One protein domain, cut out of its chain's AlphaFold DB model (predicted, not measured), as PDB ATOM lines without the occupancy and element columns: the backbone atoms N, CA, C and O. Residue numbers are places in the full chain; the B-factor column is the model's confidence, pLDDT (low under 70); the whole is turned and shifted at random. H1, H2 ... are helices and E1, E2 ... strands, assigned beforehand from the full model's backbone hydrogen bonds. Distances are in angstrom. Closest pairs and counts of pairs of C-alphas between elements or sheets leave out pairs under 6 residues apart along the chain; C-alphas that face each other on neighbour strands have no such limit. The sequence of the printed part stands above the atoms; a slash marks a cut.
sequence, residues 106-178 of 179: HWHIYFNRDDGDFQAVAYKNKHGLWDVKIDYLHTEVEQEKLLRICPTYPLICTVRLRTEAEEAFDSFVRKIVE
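This is residues 106 to 178 of the 179 residues of an uncharacterized protein of Lysinibacillus sphaericus OT4b.31 (UniProt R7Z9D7). One strongly twisted sheet of four antiparallel strands, E1 to E4, forms a wall, with the long helix H2 packed over one of its faces and the other face bare of named helices. The short helix H1 lies off the sheet, beyond the end of E4 where that strand begins, and meets the last turns of H2. The printed part has 73 residues, with two named helices and four named strands in the order E1, E2, E3, H1, E4, H2, and across the sheet the strands run E1, E2, E3, E4. The class is mixed, helices and strands. The whole is compact, with a radius of gyration of the C-alphas of 11.6 A and spans of 32 by 28 by 16 A.

From the first printed residue, E1, residues 106 to 110, and E2, residues 118 to 124, form a hairpin, antiparallel at 157 degrees between their directions. N 109 and O 120 are 2.8 A apart and N 120 and O 109 are 2.9 A apart, both within hydrogen-bond range. E2 and E3, residues 130 to 137, form the next hairpin, antiparallel at 154 degrees, with N 121 and O 133 at 2.8 A and N 131 and O 123 at 2.8 A, within hydrogen-bond range. E1, E2 and E3 make a meander, each strand the antiparallel neighbour of the one before. H1, residues 143 to 149, follows and is not on the sheet; it is apart from E1 and from E2. E4, residues 155 to 159, is the antiparallel neighbour of E3 at 148 degrees, with N 130 and O 159 at 2.8 A and N 156 and O 132 at 2.8 A, within hydrogen-bond range. E1 and E4 are the edge strands, and they are apart. H2, residues 162 to 177, is on the sheet, and with it makes two layers, a helix on one face of a sheet. Its closest C-alphas to E4 are those of Val 159 and Ala 165, 6.1 A apart; to E1, those of Ile 109 and Glu 166, 6.5 A apart; to E3, those of Val 132 and Ala 165, 6.7 A apart; and to E2, those of Phe 118 and Val 173, 7.2 A apart. H1 and H2 touch, H2 with residues 172 to 176 alone; their closest C-alphas are those of Ile 149 and Lys 175, 7.0 A apart. Their lines stand at a steep tilt of 62 degrees, opposite ways. In H1 and H2 every O i to N i+4 pair is within hydrogen-bond range.

E1, 13.3 A long from first to last C-alpha, begins at C-alpha 106, (174.735, 196.505, 225.880). E2 measures 20.4 A and E3 19.9 A. H1, from Gln 143 to Ile 149, measures 9.8 A, and E4 measures 11.2 A from C-alpha 155 at (175.269, 206.293, 236.825) to C-alpha 159. H2, the longest helix, runs 22.7 A and ends at C-alpha 177, (181.795, 196.156, 250.602).

The two C-alphas farthest apart are those of Lys 126 and Glu 178, at 34.2 A. The printed part has no cut. The links from E2 to E3, E3 to H1, H1 to E4 and E4 to H2 are tight, and the link from E1 to E2, with 7 residues, is short; there is no long link. The mean pLDDT of the printed part is 88.8, and residues 113 to 116, between E1 and E2, are under 70.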
ATOM      1  N   HIS A 106     174.354 196.170 224.521       93.38
ATOM      2  CA  HIS A 106     174.735 196.505 225.880       93.38
ATOM      3  C   HIS A 106     175.529 195.329 226.430       93.38
ATOM      4  O   HIS A 106     175.559 194.244 225.842       93.38
ATOM      5  N   TRP A 107     176.204 195.558 227.540       90.62
ATOM      6  CA  TRP A 107     177.018 194.545 228.178       90.62
ATOM      7  C   TRP A 107     176.823 194.625 229.680       90.62
ATOM      8  O   TRP A 107     176.706 195.713 230.246       90.62
ATOM      9  N   HIS A 108     176.744 193.450 230.295       91.25
ATOM     10  CA  HIS A 108     176.691 193.309 231.739       91.25
ATOM     11  C   HIS A 108     178.114 193.178 232.277       91.25
ATOM     12  O   HIS A 108     178.974 192.536 231.665       91.25
ATOM     13  N   ILE A 109     178.349 193.817 233.414       91.19
ATOM     14  CA  ILE A 109     179.605 193.812 234.146       91.19
ATOM     15  C   ILE A 109     179.320 193.181 235.502       91.19
ATOM     16  O   ILE A 109     178.465 193.666 236.243       91.19
ATOM     17  N   TYR A 110     180.044 192.114 235.820       88.12
ATOM     18  CA  TYR A 110     179.891 191.361 237.059       88.12
ATOM     19  C   TYR A 110     181.114 191.579 237.942       88.12
ATOM     20  O   TYR A 110     182.249 191.372 237.502       88.12
ATOM     21  N   PHE A 111     180.889 191.957 239.198       81.19
ATOM     22  CA  PHE A 111     181.960 192.016 240.189       81.19
ATOM     23  C   PHE A 111     182.407 190.595 240.556       81.19
ATOM     24  O   PHE A 111     181.563 189.731 240.764       81.19
ATOM     25  N   ASN A 112     183.719 190.340 240.629       72.38
ATOM     26  CA  ASN A 112     184.301 188.991 240.779       72.38
ATOM     27  C   ASN A 112     183.933 187.977 239.673       72.38
ATOM     28  O   ASN A 112     184.185 186.794 239.851       72.38
ATOM     29  N   ARG A 113     183.413 188.443 238.527       67.38
ATOM     30  CA  ARG A 113     183.337 187.772 237.207       67.38
ATOM     31  C   ARG A 113     182.727 186.354 237.105       67.38
ATOM     32  O   ARG A 113     182.574 185.900 235.980       67.38
ATOM     33  N   ASP A 114     182.253 185.753 238.195       54.31
ATOM     34  CA  ASP A 114     181.431 184.535 238.243       54.31
ATOM     35  C   ASP A 114     180.171 184.817 239.088       54.31
ATOM     36  O   ASP A 114     180.271 184.939 240.306       54.31
ATOM     37  N   ASP A 115     179.006 184.996 238.443       56.50
ATOM     38  CA  ASP A 115     177.680 185.195 239.077       56.50
ATOM     39  C   ASP A 115     177.683 186.121 240.314       56.50
ATOM     40  O   ASP A 115     177.187 185.803 241.395       56.50
ATOM     41  N   GLY A 116     178.289 187.300 240.152       58.09
ATOM     42  CA  GLY A 116     178.516 188.229 241.252       58.09
ATOM     43  C   GLY A 116     177.237 188.828 241.850       58.09
ATOM     44  O   GLY A 116     176.305 189.212 241.139       58.09
ATOM     45  N   ASP A 117     177.277 189.046 243.166       77.50
ATOM     46  CA  ASP A 117     176.298 189.785 243.983       77.50
ATOM     47  C   ASP A 117     176.074 191.249 243.536       77.50
ATOM     48  O   ASP A 117     175.211 191.966 244.047       77.50
ATOM     49  N   PHE A 118     176.868 191.736 242.586       86.50
ATOM     50  CA  PHE A 118     176.798 193.096 242.074       86.50
ATOM     51  C   PHE A 118     176.916 193.073 240.560       86.50
ATOM     52  O   PHE A 118     177.875 192.518 240.011       86.50
ATOM     53  N   GLN A 119     175.963 193.729 239.899       92.06
ATOM     54  CA  GLN A 119     175.916 193.814 238.447       92.06
ATOM     55  C   GLN A 119     175.702 195.254 238.003       92.06
ATOM     56  O   GLN A 119     174.882 195.997 238.555       92.06
ATOM     57  N   ALA A 120     176.441 195.637 236.974       94.19
ATOM     58  CA  ALA A 120     176.212 196.855 236.227       94.19
ATOM     59  C   ALA A 120     175.894 196.520 234.775       94.19
ATOM     60  O   ALA A 120     176.269 195.471 234.257       94.19
ATOM     61  N   VAL A 121     175.224 197.447 234.111       95.62
ATOM     62  CA  VAL A 121     174.943 197.393 232.684       95.62
ATOM     63  C   VAL A 121     175.487 198.650 232.028       95.62
ATOM     64  O   VAL A 121     175.345 199.763 232.543       95.62
ATOM     65  N   ALA A 122     176.134 198.475 230.884       96.25
ATOM     66  CA  ALA A 122     176.717 199.557 230.119       96.25
ATOM     67  C   ALA A 122     175.970 199.748 228.795       96.25
ATOM     68  O   ALA A 122     175.867 198.836 227.971       96.25
ATOM     69  N   TYR A 123     175.469 200.968 228.590       95.06
ATOM     70  CA  TYR A 123     174.759 201.378 227.379       95.06
ATOM     71  C   TYR A 123     175.552 202.430 226.616       95.06
ATOM     72  O   TYR A 123     176.126 203.347 227.205       95.06
ATOM     73  N   LYS A 124     175.549 202.330 225.286       94.44
ATOM     74  CA  LYS A 124     176.184 203.325 224.423       94.44
ATOM     75  C   LYS A 124     175.343 204.604 224.423       94.44
ATOM     76  O   LYS A 124     174.156 204.574 224.108       94.44
ATOM     77  N   ASN A 125     175.945 205.738 224.761       93.50
ATOM     78  CA  ASN A 125     175.282 207.036 224.730       93.50
ATOM     79  C   ASN A 125     175.448 207.732 223.367       93.50
ATOM     80  O   ASN A 125     176.215 207.306 222.501       93.50
ATOM     81  N   LYS A 126     174.755 208.863 223.183       92.62
ATOM     82  CA  LYS A 126     174.768 209.641 221.927       92.62
ATOM     83  C   LYS A 126     176.147 210.180 221.514       92.62
ATOM     84  O   LYS A 126     176.303 210.632 220.385       92.62
ATOM     85  N   HIS A 127     177.121 210.184 222.424       93.62
ATOM     86  CA  HIS A 127     178.496 210.614 222.169       93.62
ATOM     87  C   HIS A 127     179.423 209.441 221.815       93.62
ATOM     88  O   HIS A 127     180.614 209.654 221.608       93.62
ATOM     89  N   GLY A 128     178.901 208.213 221.747       91.69
ATOM     90  CA  GLY A 128     179.699 207.018 221.486       91.69
ATOM     91  C   GLY A 128     180.504 206.533 222.699       91.69
ATOM     92  O   GLY A 128     181.415 205.719 222.534       91.69
ATOM     93  N   LEU A 129     180.177 207.007 223.902       95.88
ATOM     94  CA  LEU A 129     180.756 206.542 225.166       95.88
ATOM     95  C   LEU A 129     179.806 205.554 225.850       95.88
ATOM     96  O   LEU A 129     178.619 205.503 225.528       95.88
ATOM     97  N   TRP A 130     180.327 204.773 226.786       96.75
ATOM     98  CA  TRP A 130     179.571 203.806 227.570       96.75
ATOM     99  C   TRP A 130     179.151 204.425 228.899       96.75
ATOM    100  O   TRP A 130     180.003 204.743 229.724       96.75
ATOM    101  N   ASP A 131     177.845 204.586 229.102       97.25
ATOM    102  CA  ASP A 131     177.262 204.948 230.392       97.25
ATOM    103  C   ASP A 131     177.044 203.669 231.203       97.25
ATOM    104  O   ASP A 131     176.204 202.840 230.843       97.25
ATOM    105  N   VAL A 132     177.787 203.521 232.299       97.25
ATOM    106  CA  VAL A 132     177.707 202.363 233.195       97.25
ATOM    107  C   VAL A 132     176.749 202.671 234.330       97.25
ATOM    108  O   VAL A 132     176.949 203.626 235.084       97.25
ATOM    109  N   LYS A 133     175.710 201.855 234.473       96.00
ATOM    110  CA  LYS A 133     174.688 202.011 235.507       96.00
ATOM    111  C   LYS A 133     174.581 200.754 236.342       96.00
ATOM    112  O   LYS A 133     174.811 199.661 235.840       96.00
ATOM    113  N   ILE A 134     174.189 200.918 237.598       91.88
ATOM    114  CA  ILE A 134     173.819 199.773 238.426       91.88
ATOM    115  C   ILE A 134     172.595 199.085 237.835       91.88
ATOM    116  O   ILE A 134     171.594 199.737 237.541       91.88
ATOM    117  N   ASP A 135     172.722 197.772 237.674       88.25
ATOM    118  CA  ASP A 135     171.663 196.874 237.223       88.25
ATOM    119  C   ASP A 135     171.088 196.117 238.426       88.25
ATOM    120  O   ASP A 135     169.882 196.121 238.667       88.25
ATOM    121  N   TYR A 136     171.972 195.566 239.266       84.06
ATOM    122  CA  TYR A 136     171.591 194.798 240.446       84.06
ATOM    123  C   TYR A 136     172.574 194.979 241.611       84.06
ATOM    124  O   TYR A 136     173.794 194.976 241.430       84.06
ATOM    125  N   LEU A 137     172.020 195.099 242.822       81.69
ATOM    126  CA  LEU A 137     172.733 195.047 244.099       81.69
ATOM    127  C   LEU A 137     172.116 193.921 244.937       81.69
ATOM    128  O   LEU A 137     170.916 193.951 245.203       81.69
ATOM    129  N   HIS A 138     172.918 192.959 245.386       75.56
ATOM    130  CA  HIS A 138     172.437 191.851 246.218       75.56
ATOM    131  C   HIS A 138     172.058 192.274 247.644       75.56
ATOM    132  O   HIS A 138     171.257 191.616 248.304       75.56
ATOM    133  N   THR A 139     172.620 193.382 248.132       74.88
ATOM    134  CA  THR A 139     172.340 193.912 249.468       74.88
ATOM    135  C   THR A 139     171.596 195.241 249.386       74.88
ATOM    136  O   THR A 139     171.875 196.071 248.516       74.88
ATOM    137  N   GLU A 140     170.655 195.460 250.306       77.50
ATOM    138  CA  GLU A 140     170.007 196.759 250.467       77.50
ATOM    139  C   GLU A 140     171.020 197.757 251.035       77.50
ATOM    140  O   GLU A 140     171.329 197.774 252.226       77.50
ATOM    141  N   VAL A 141     171.566 198.597 250.157       82.69
ATOM    142  CA  VAL A 141     172.408 199.729 250.544       82.69
ATOM    143  C   VAL A 141     171.537 200.976 250.601       82.69
ATOM    144  O   VAL A 141     170.855 201.304 249.630       82.69
ATOM    145  N   GLU A 142     171.588 201.707 251.714       85.50
ATOM    146  CA  GLU A 142     170.889 202.987 251.830       85.50
ATOM    147  C   GLU A 142     171.286 203.931 250.687       85.50
ATOM    148  O   GLU A 142     172.470 204.159 250.417       85.50
ATOM    149  N   GLN A 143     170.290 204.534 250.035       85.56
ATOM    150  CA  GLN A 143     170.522 205.424 248.898       85.56
ATOM    151  C   GLN A 143     171.436 206.605 249.257       85.56
ATOM    152  O   GLN A 143     172.245 207.032 248.438       85.56
ATOM    153  N   GLU A 144     171.370 207.108 250.492       88.81
ATOM    154  CA  GLU A 144     172.268 208.160 250.980       88.81
ATOM    155  C   GLU A 144     173.733 207.708 251.002       88.81
ATOM    156  O   GLU A 144     174.624 208.481 250.641       88.81
ATOM    157  N   LYS A 145     173.996 206.450 251.373       87.06
ATOM    158  CA  LYS A 145     175.336 205.855 251.317       87.06
ATOM    159  C   LYS A 145     175.796 205.717 249.866       87.06
ATOM    160  O   LYS A 145     176.920 206.109 249.554       87.06
ATOM    161  N   LEU A 146     174.920 205.255 248.971       90.44
ATOM    162  CA  LEU A 146     175.213 205.162 247.537       90.44
ATOM    163  C   LEU A 146     175.534 206.531 246.930       90.44
ATOM    164  O   LEU A 146     176.522 206.647 246.214       90.44
ATOM    165  N   LEU A 147     174.781 207.579 247.276       92.50
ATOM    166  CA  LEU A 147     175.019 208.949 246.808       92.50
ATOM    167  C   LEU A 147     176.295 209.575 247.393       92.50
ATOM    168  O   LEU A 147     176.943 210.377 246.725       92.50
ATOM    169  N   ARG A 148     176.698 209.204 248.617       91.62
ATOM    170  CA  ARG A 148     177.998 209.615 249.185       91.62
ATOM    171  C   ARG A 148     179.174 208.972 248.448       91.62
ATOM    172  O   ARG A 148     180.201 209.622 248.275       91.62
ATOM    173  N   ILE A 149     179.032 207.711 248.038       90.94
ATOM    174  CA  ILE A 149     180.056 206.969 247.283       90.94
ATOM    175  C   ILE A 149     180.082 207.418 245.814       90.94
ATOM    176  O   ILE A 149     181.155 207.592 245.236       90.94
ATOM    177  N   CYS A 150     178.903 207.603 245.224       92.12
ATOM    178  CA  CYS A 150     178.672 207.943 243.828       92.12
ATOM    179  C   CYS A 150     177.564 209.008 243.727       92.12
ATOM    180  O   CYS A 150     176.380 208.672 243.643       92.12
ATOM    181  N   PRO A 151     177.924 210.303 243.693       94.00
ATOM    182  CA  PRO A 151     176.949 211.396 243.611       94.00
ATOM    183  C   PRO A 151     176.043 211.352 242.374       94.00
ATOM    184  O   PRO A 151     174.984 211.971 242.363       94.00
ATOM    185  N   THR A 152     176.458 210.632 241.330       94.56
ATOM    186  CA  THR A 152     175.729 210.463 240.067       94.56
ATOM    187  C   THR A 152     174.878 209.193 240.017       94.56
ATOM    188  O   THR A 152     174.329 208.878 238.962       94.56
ATOM    189  N   TYR A 153     174.742 208.465 241.131       92.06
ATOM    190  CA  TYR A 153     173.963 207.228 241.206       92.06
ATOM    191  C   TYR A 153     172.561 207.376 240.564       92.06
ATOM    192  O   TYR A 153     171.867 208.358 240.842       92.06
ATOM    193  N   PRO A 154     172.110 206.416 239.725       92.50
ATOM    194  CA  PRO A 154     172.707 205.098 239.467       92.50
ATOM    195  C   PRO A 154     173.797 205.068 238.383       92.50
ATOM    196  O   PRO A 154     174.309 203.991 238.093       92.50
ATOM    197  N   LEU A 155     174.160 206.207 237.781       96.38
ATOM    198  CA  LEU A 155     175.269 206.293 236.825       96.38
ATOM    199  C   LEU A 155     176.599 206.259 237.582       96.38
ATOM    200  O   LEU A 155     176.925 207.191 238.318       96.38
ATOM    201  N   ILE A 156     177.365 205.193 237.385       95.62
ATOM    202  CA  ILE A 156     178.654 204.957 238.041       95.62
ATOM    203  C   ILE A 156     179.749 205.759 237.343       95.62
ATOM    204  O   ILE A 156     180.523 206.464 237.989       95.62
ATOM    205  N   CYS A 157     179.800 205.666 236.015       96.94
ATOM    206  CA  CYS A 157     180.758 206.379 235.183       96.94
ATOM    207  C   CYS A 157     180.275 206.462 233.729       96.94
ATOM    208  O   CYS A 157     179.369 205.740 233.307       96.94
ATOM    209  N   THR A 158     180.928 207.335 232.965       97.69
ATOM    210  CA  THR A 158     180.874 207.353 231.503       97.69
ATOM    211  C   THR A 158     182.299 207.175 230.995       97.69
ATOM    212  O   THR A 158     183.165 207.987 231.323       97.69
ATOM    213  N   VAL A 159     182.553 206.126 230.217       97.25
ATOM    214  CA  VAL A 159     183.910 205.732 229.798       97.25
ATOM    215  C   VAL A 159     183.976 205.408 228.310       97.25
ATOM    216  O   VAL A 159     182.948 205.300 227.635       97.25
ATOM    217  N   ARG A 160     185.185 205.283 227.764       95.88
ATOM    218  CA  ARG A 160     185.385 204.966 226.351       95.88
ATOM    219  C   ARG A 160     185.517 203.467 226.127       95.88
ATOM    220  O   ARG A 160     184.910 202.978 225.175       95.88
ATOM    221  N   LEU A 161     186.316 202.799 226.952       95.00
ATOM    222  CA  LEU A 161     186.724 201.408 226.773       95.00
ATOM    223  C   LEU A 161     186.032 200.482 227.764       95.00
ATOM    224  O   LEU A 161     185.539 200.910 228.812       95.00
ATOM    225  N   ARG A 162     186.033 199.190 227.434       92.12
ATOM    226  CA  ARG A 162     185.443 198.175 228.300       92.12
ATOM    227  C   ARG A 162     186.188 198.048 229.630       92.12
ATOM    228  O   ARG A 162     185.577 198.067 230.695       92.12
ATOM    229  N   THR A 163     187.509 197.978 229.576       92.75
ATOM    230  CA  THR A 163     188.367 197.838 230.762       92.75
ATOM    231  C   THR A 163     188.176 198.978 231.763       92.75
ATOM    232  O   THR A 163     188.054 198.726 232.956       92.75
ATOM    233  N   GLU A 164     188.035 200.218 231.286       95.94
ATOM    234  CA  GLU A 164     187.766 201.395 232.127       95.94
ATOM    235  C   GLU A 164     186.455 201.254 232.919       95.94
ATOM    236  O   GLU A 164     186.357 201.666 234.074       95.94
ATOM    237  N   ALA A 165     185.432 200.677 232.291       94.81
ATOM    238  CA  ALA A 165     184.128 200.469 232.907       94.81
ATOM    239  C   ALA A 165     184.168 199.334 233.939       94.81
ATOM    240  O   ALA A 165     183.583 199.478 235.013       94.81
ATOM    241  N   GLU A 166     184.890 198.249 233.646       93.44
ATOM    242  CA  GLU A 166     185.128 197.156 234.596       93.44
ATOM    243  C   GLU A 166     185.885 197.652 235.837       93.44
ATOM    244  O   GLU A 166     185.427 197.445 236.957       93.44
ATOM    245  N   GLU A 167     186.978 198.397 235.656       94.88
ATOM    246  CA  GLU A 167     187.763 198.965 236.759       94.88
ATOM    247  C   GLU A 167     186.956 199.959 237.607       94.88
ATOM    248  O   GLU A 167     187.019 199.942 238.843       94.88
ATOM    249  N   ALA A 168     186.172 200.829 236.958       94.62
ATOM    250  CA  ALA A 168     185.317 201.787 237.649       94.62
ATOM    251  C   ALA A 168     184.225 201.083 238.466       94.62
ATOM    252  O   ALA A 168     183.958 201.479 239.607       94.62
ATOM    253  N   PHE A 169     183.619 200.032 237.909       94.06
ATOM    254  CA  PHE A 169     182.618 199.241 238.610       94.06
ATOM    255  C   PHE A 169     183.221 198.470 239.787       94.06
ATOM    256  O   PHE A 169     182.702 198.559 240.900       94.06
ATOM    257  N   ASP A 170     184.367 197.816 239.591       92.00
ATOM    258  CA  ASP A 170     185.082 197.112 240.657       92.00
ATOM    259  C   ASP A 170     185.455 198.061 241.806       92.00
ATOM    260  O   ASP A 170     185.282 197.730 242.982       92.00
ATOM    261  N   SER A 171     185.922 199.273 241.486       92.75
ATOM    262  CA  SER A 171     186.211 200.309 242.484       92.75
ATOM    263  C   SER A 171     184.958 200.750 243.246       92.75
ATOM    264  O   SER A 171     185.008 200.944 244.464       92.75
ATOM    265  N   PHE A 172     183.828 200.906 242.553       92.62
ATOM    266  CA  PHE A 172     182.550 201.259 243.167       92.62
ATOM    267  C   PHE A 172     182.070 200.174 244.140       92.62
ATOM    268  O   PHE A 172     181.755 200.487 245.288       92.62
ATOM    269  N   VAL A 173     182.080 198.906 243.722       90.56
ATOM    270  CA  VAL A 173     181.639 197.784 244.564       90.56
ATOM    271  C   VAL A 173     182.554 197.608 245.775       90.56
ATOM    272  O   VAL A 173     182.055 197.452 246.889       90.56
ATOM    273  N   ARG A 174     183.879 197.742 245.618       89.94
ATOM    274  CA  ARG A 174     184.808 197.719 246.764       89.94
ATOM    275  C   ARG A 174     184.458 198.765 247.817       89.94
ATOM    276  O   ARG A 174     184.487 198.442 248.992       89.94
ATOM    277  N   LYS A 175     184.040 199.976 247.431       90.06
ATOM    278  CA  LYS A 175     183.599 201.016 248.386       90.06
ATOM    279  C   LYS A 175     182.274 200.692 249.083       90.06
ATOM    280  O   LYS A 175     182.007 201.254 250.140       90.06
ATOM    281  N   ILE A 176     181.433 199.844 248.491       86.94
ATOM    282  CA  ILE A 176     180.207 199.346 249.131       86.94
ATOM    283  C   ILE A 176     180.542 198.262 250.158       86.94
ATOM    284  O   ILE A 176     179.986 198.285 251.255       86.94
ATOM    285  N   VAL A 177     181.424 197.328 249.789       83.62
ATOM    286  CA  VAL A 177     181.795 196.156 250.602       83.62
ATOM    287  C   VAL A 177     182.771 196.527 251.725       83.62
ATOM    288  O   VAL A 177     182.675 196.007 252.836       83.62
ATOM    289  N   GLU A 178     183.707 197.439 251.470       73.12
ATOM    290  CA  GLU A 178     184.625 197.977 252.473       73.12
ATOM    291  C   GLU A 178     183.888 199.006 253.357       73.12
ATOM    292  O   GLU A 178     184.039 200.215 253.175       73.12
TER     293      GLU A 178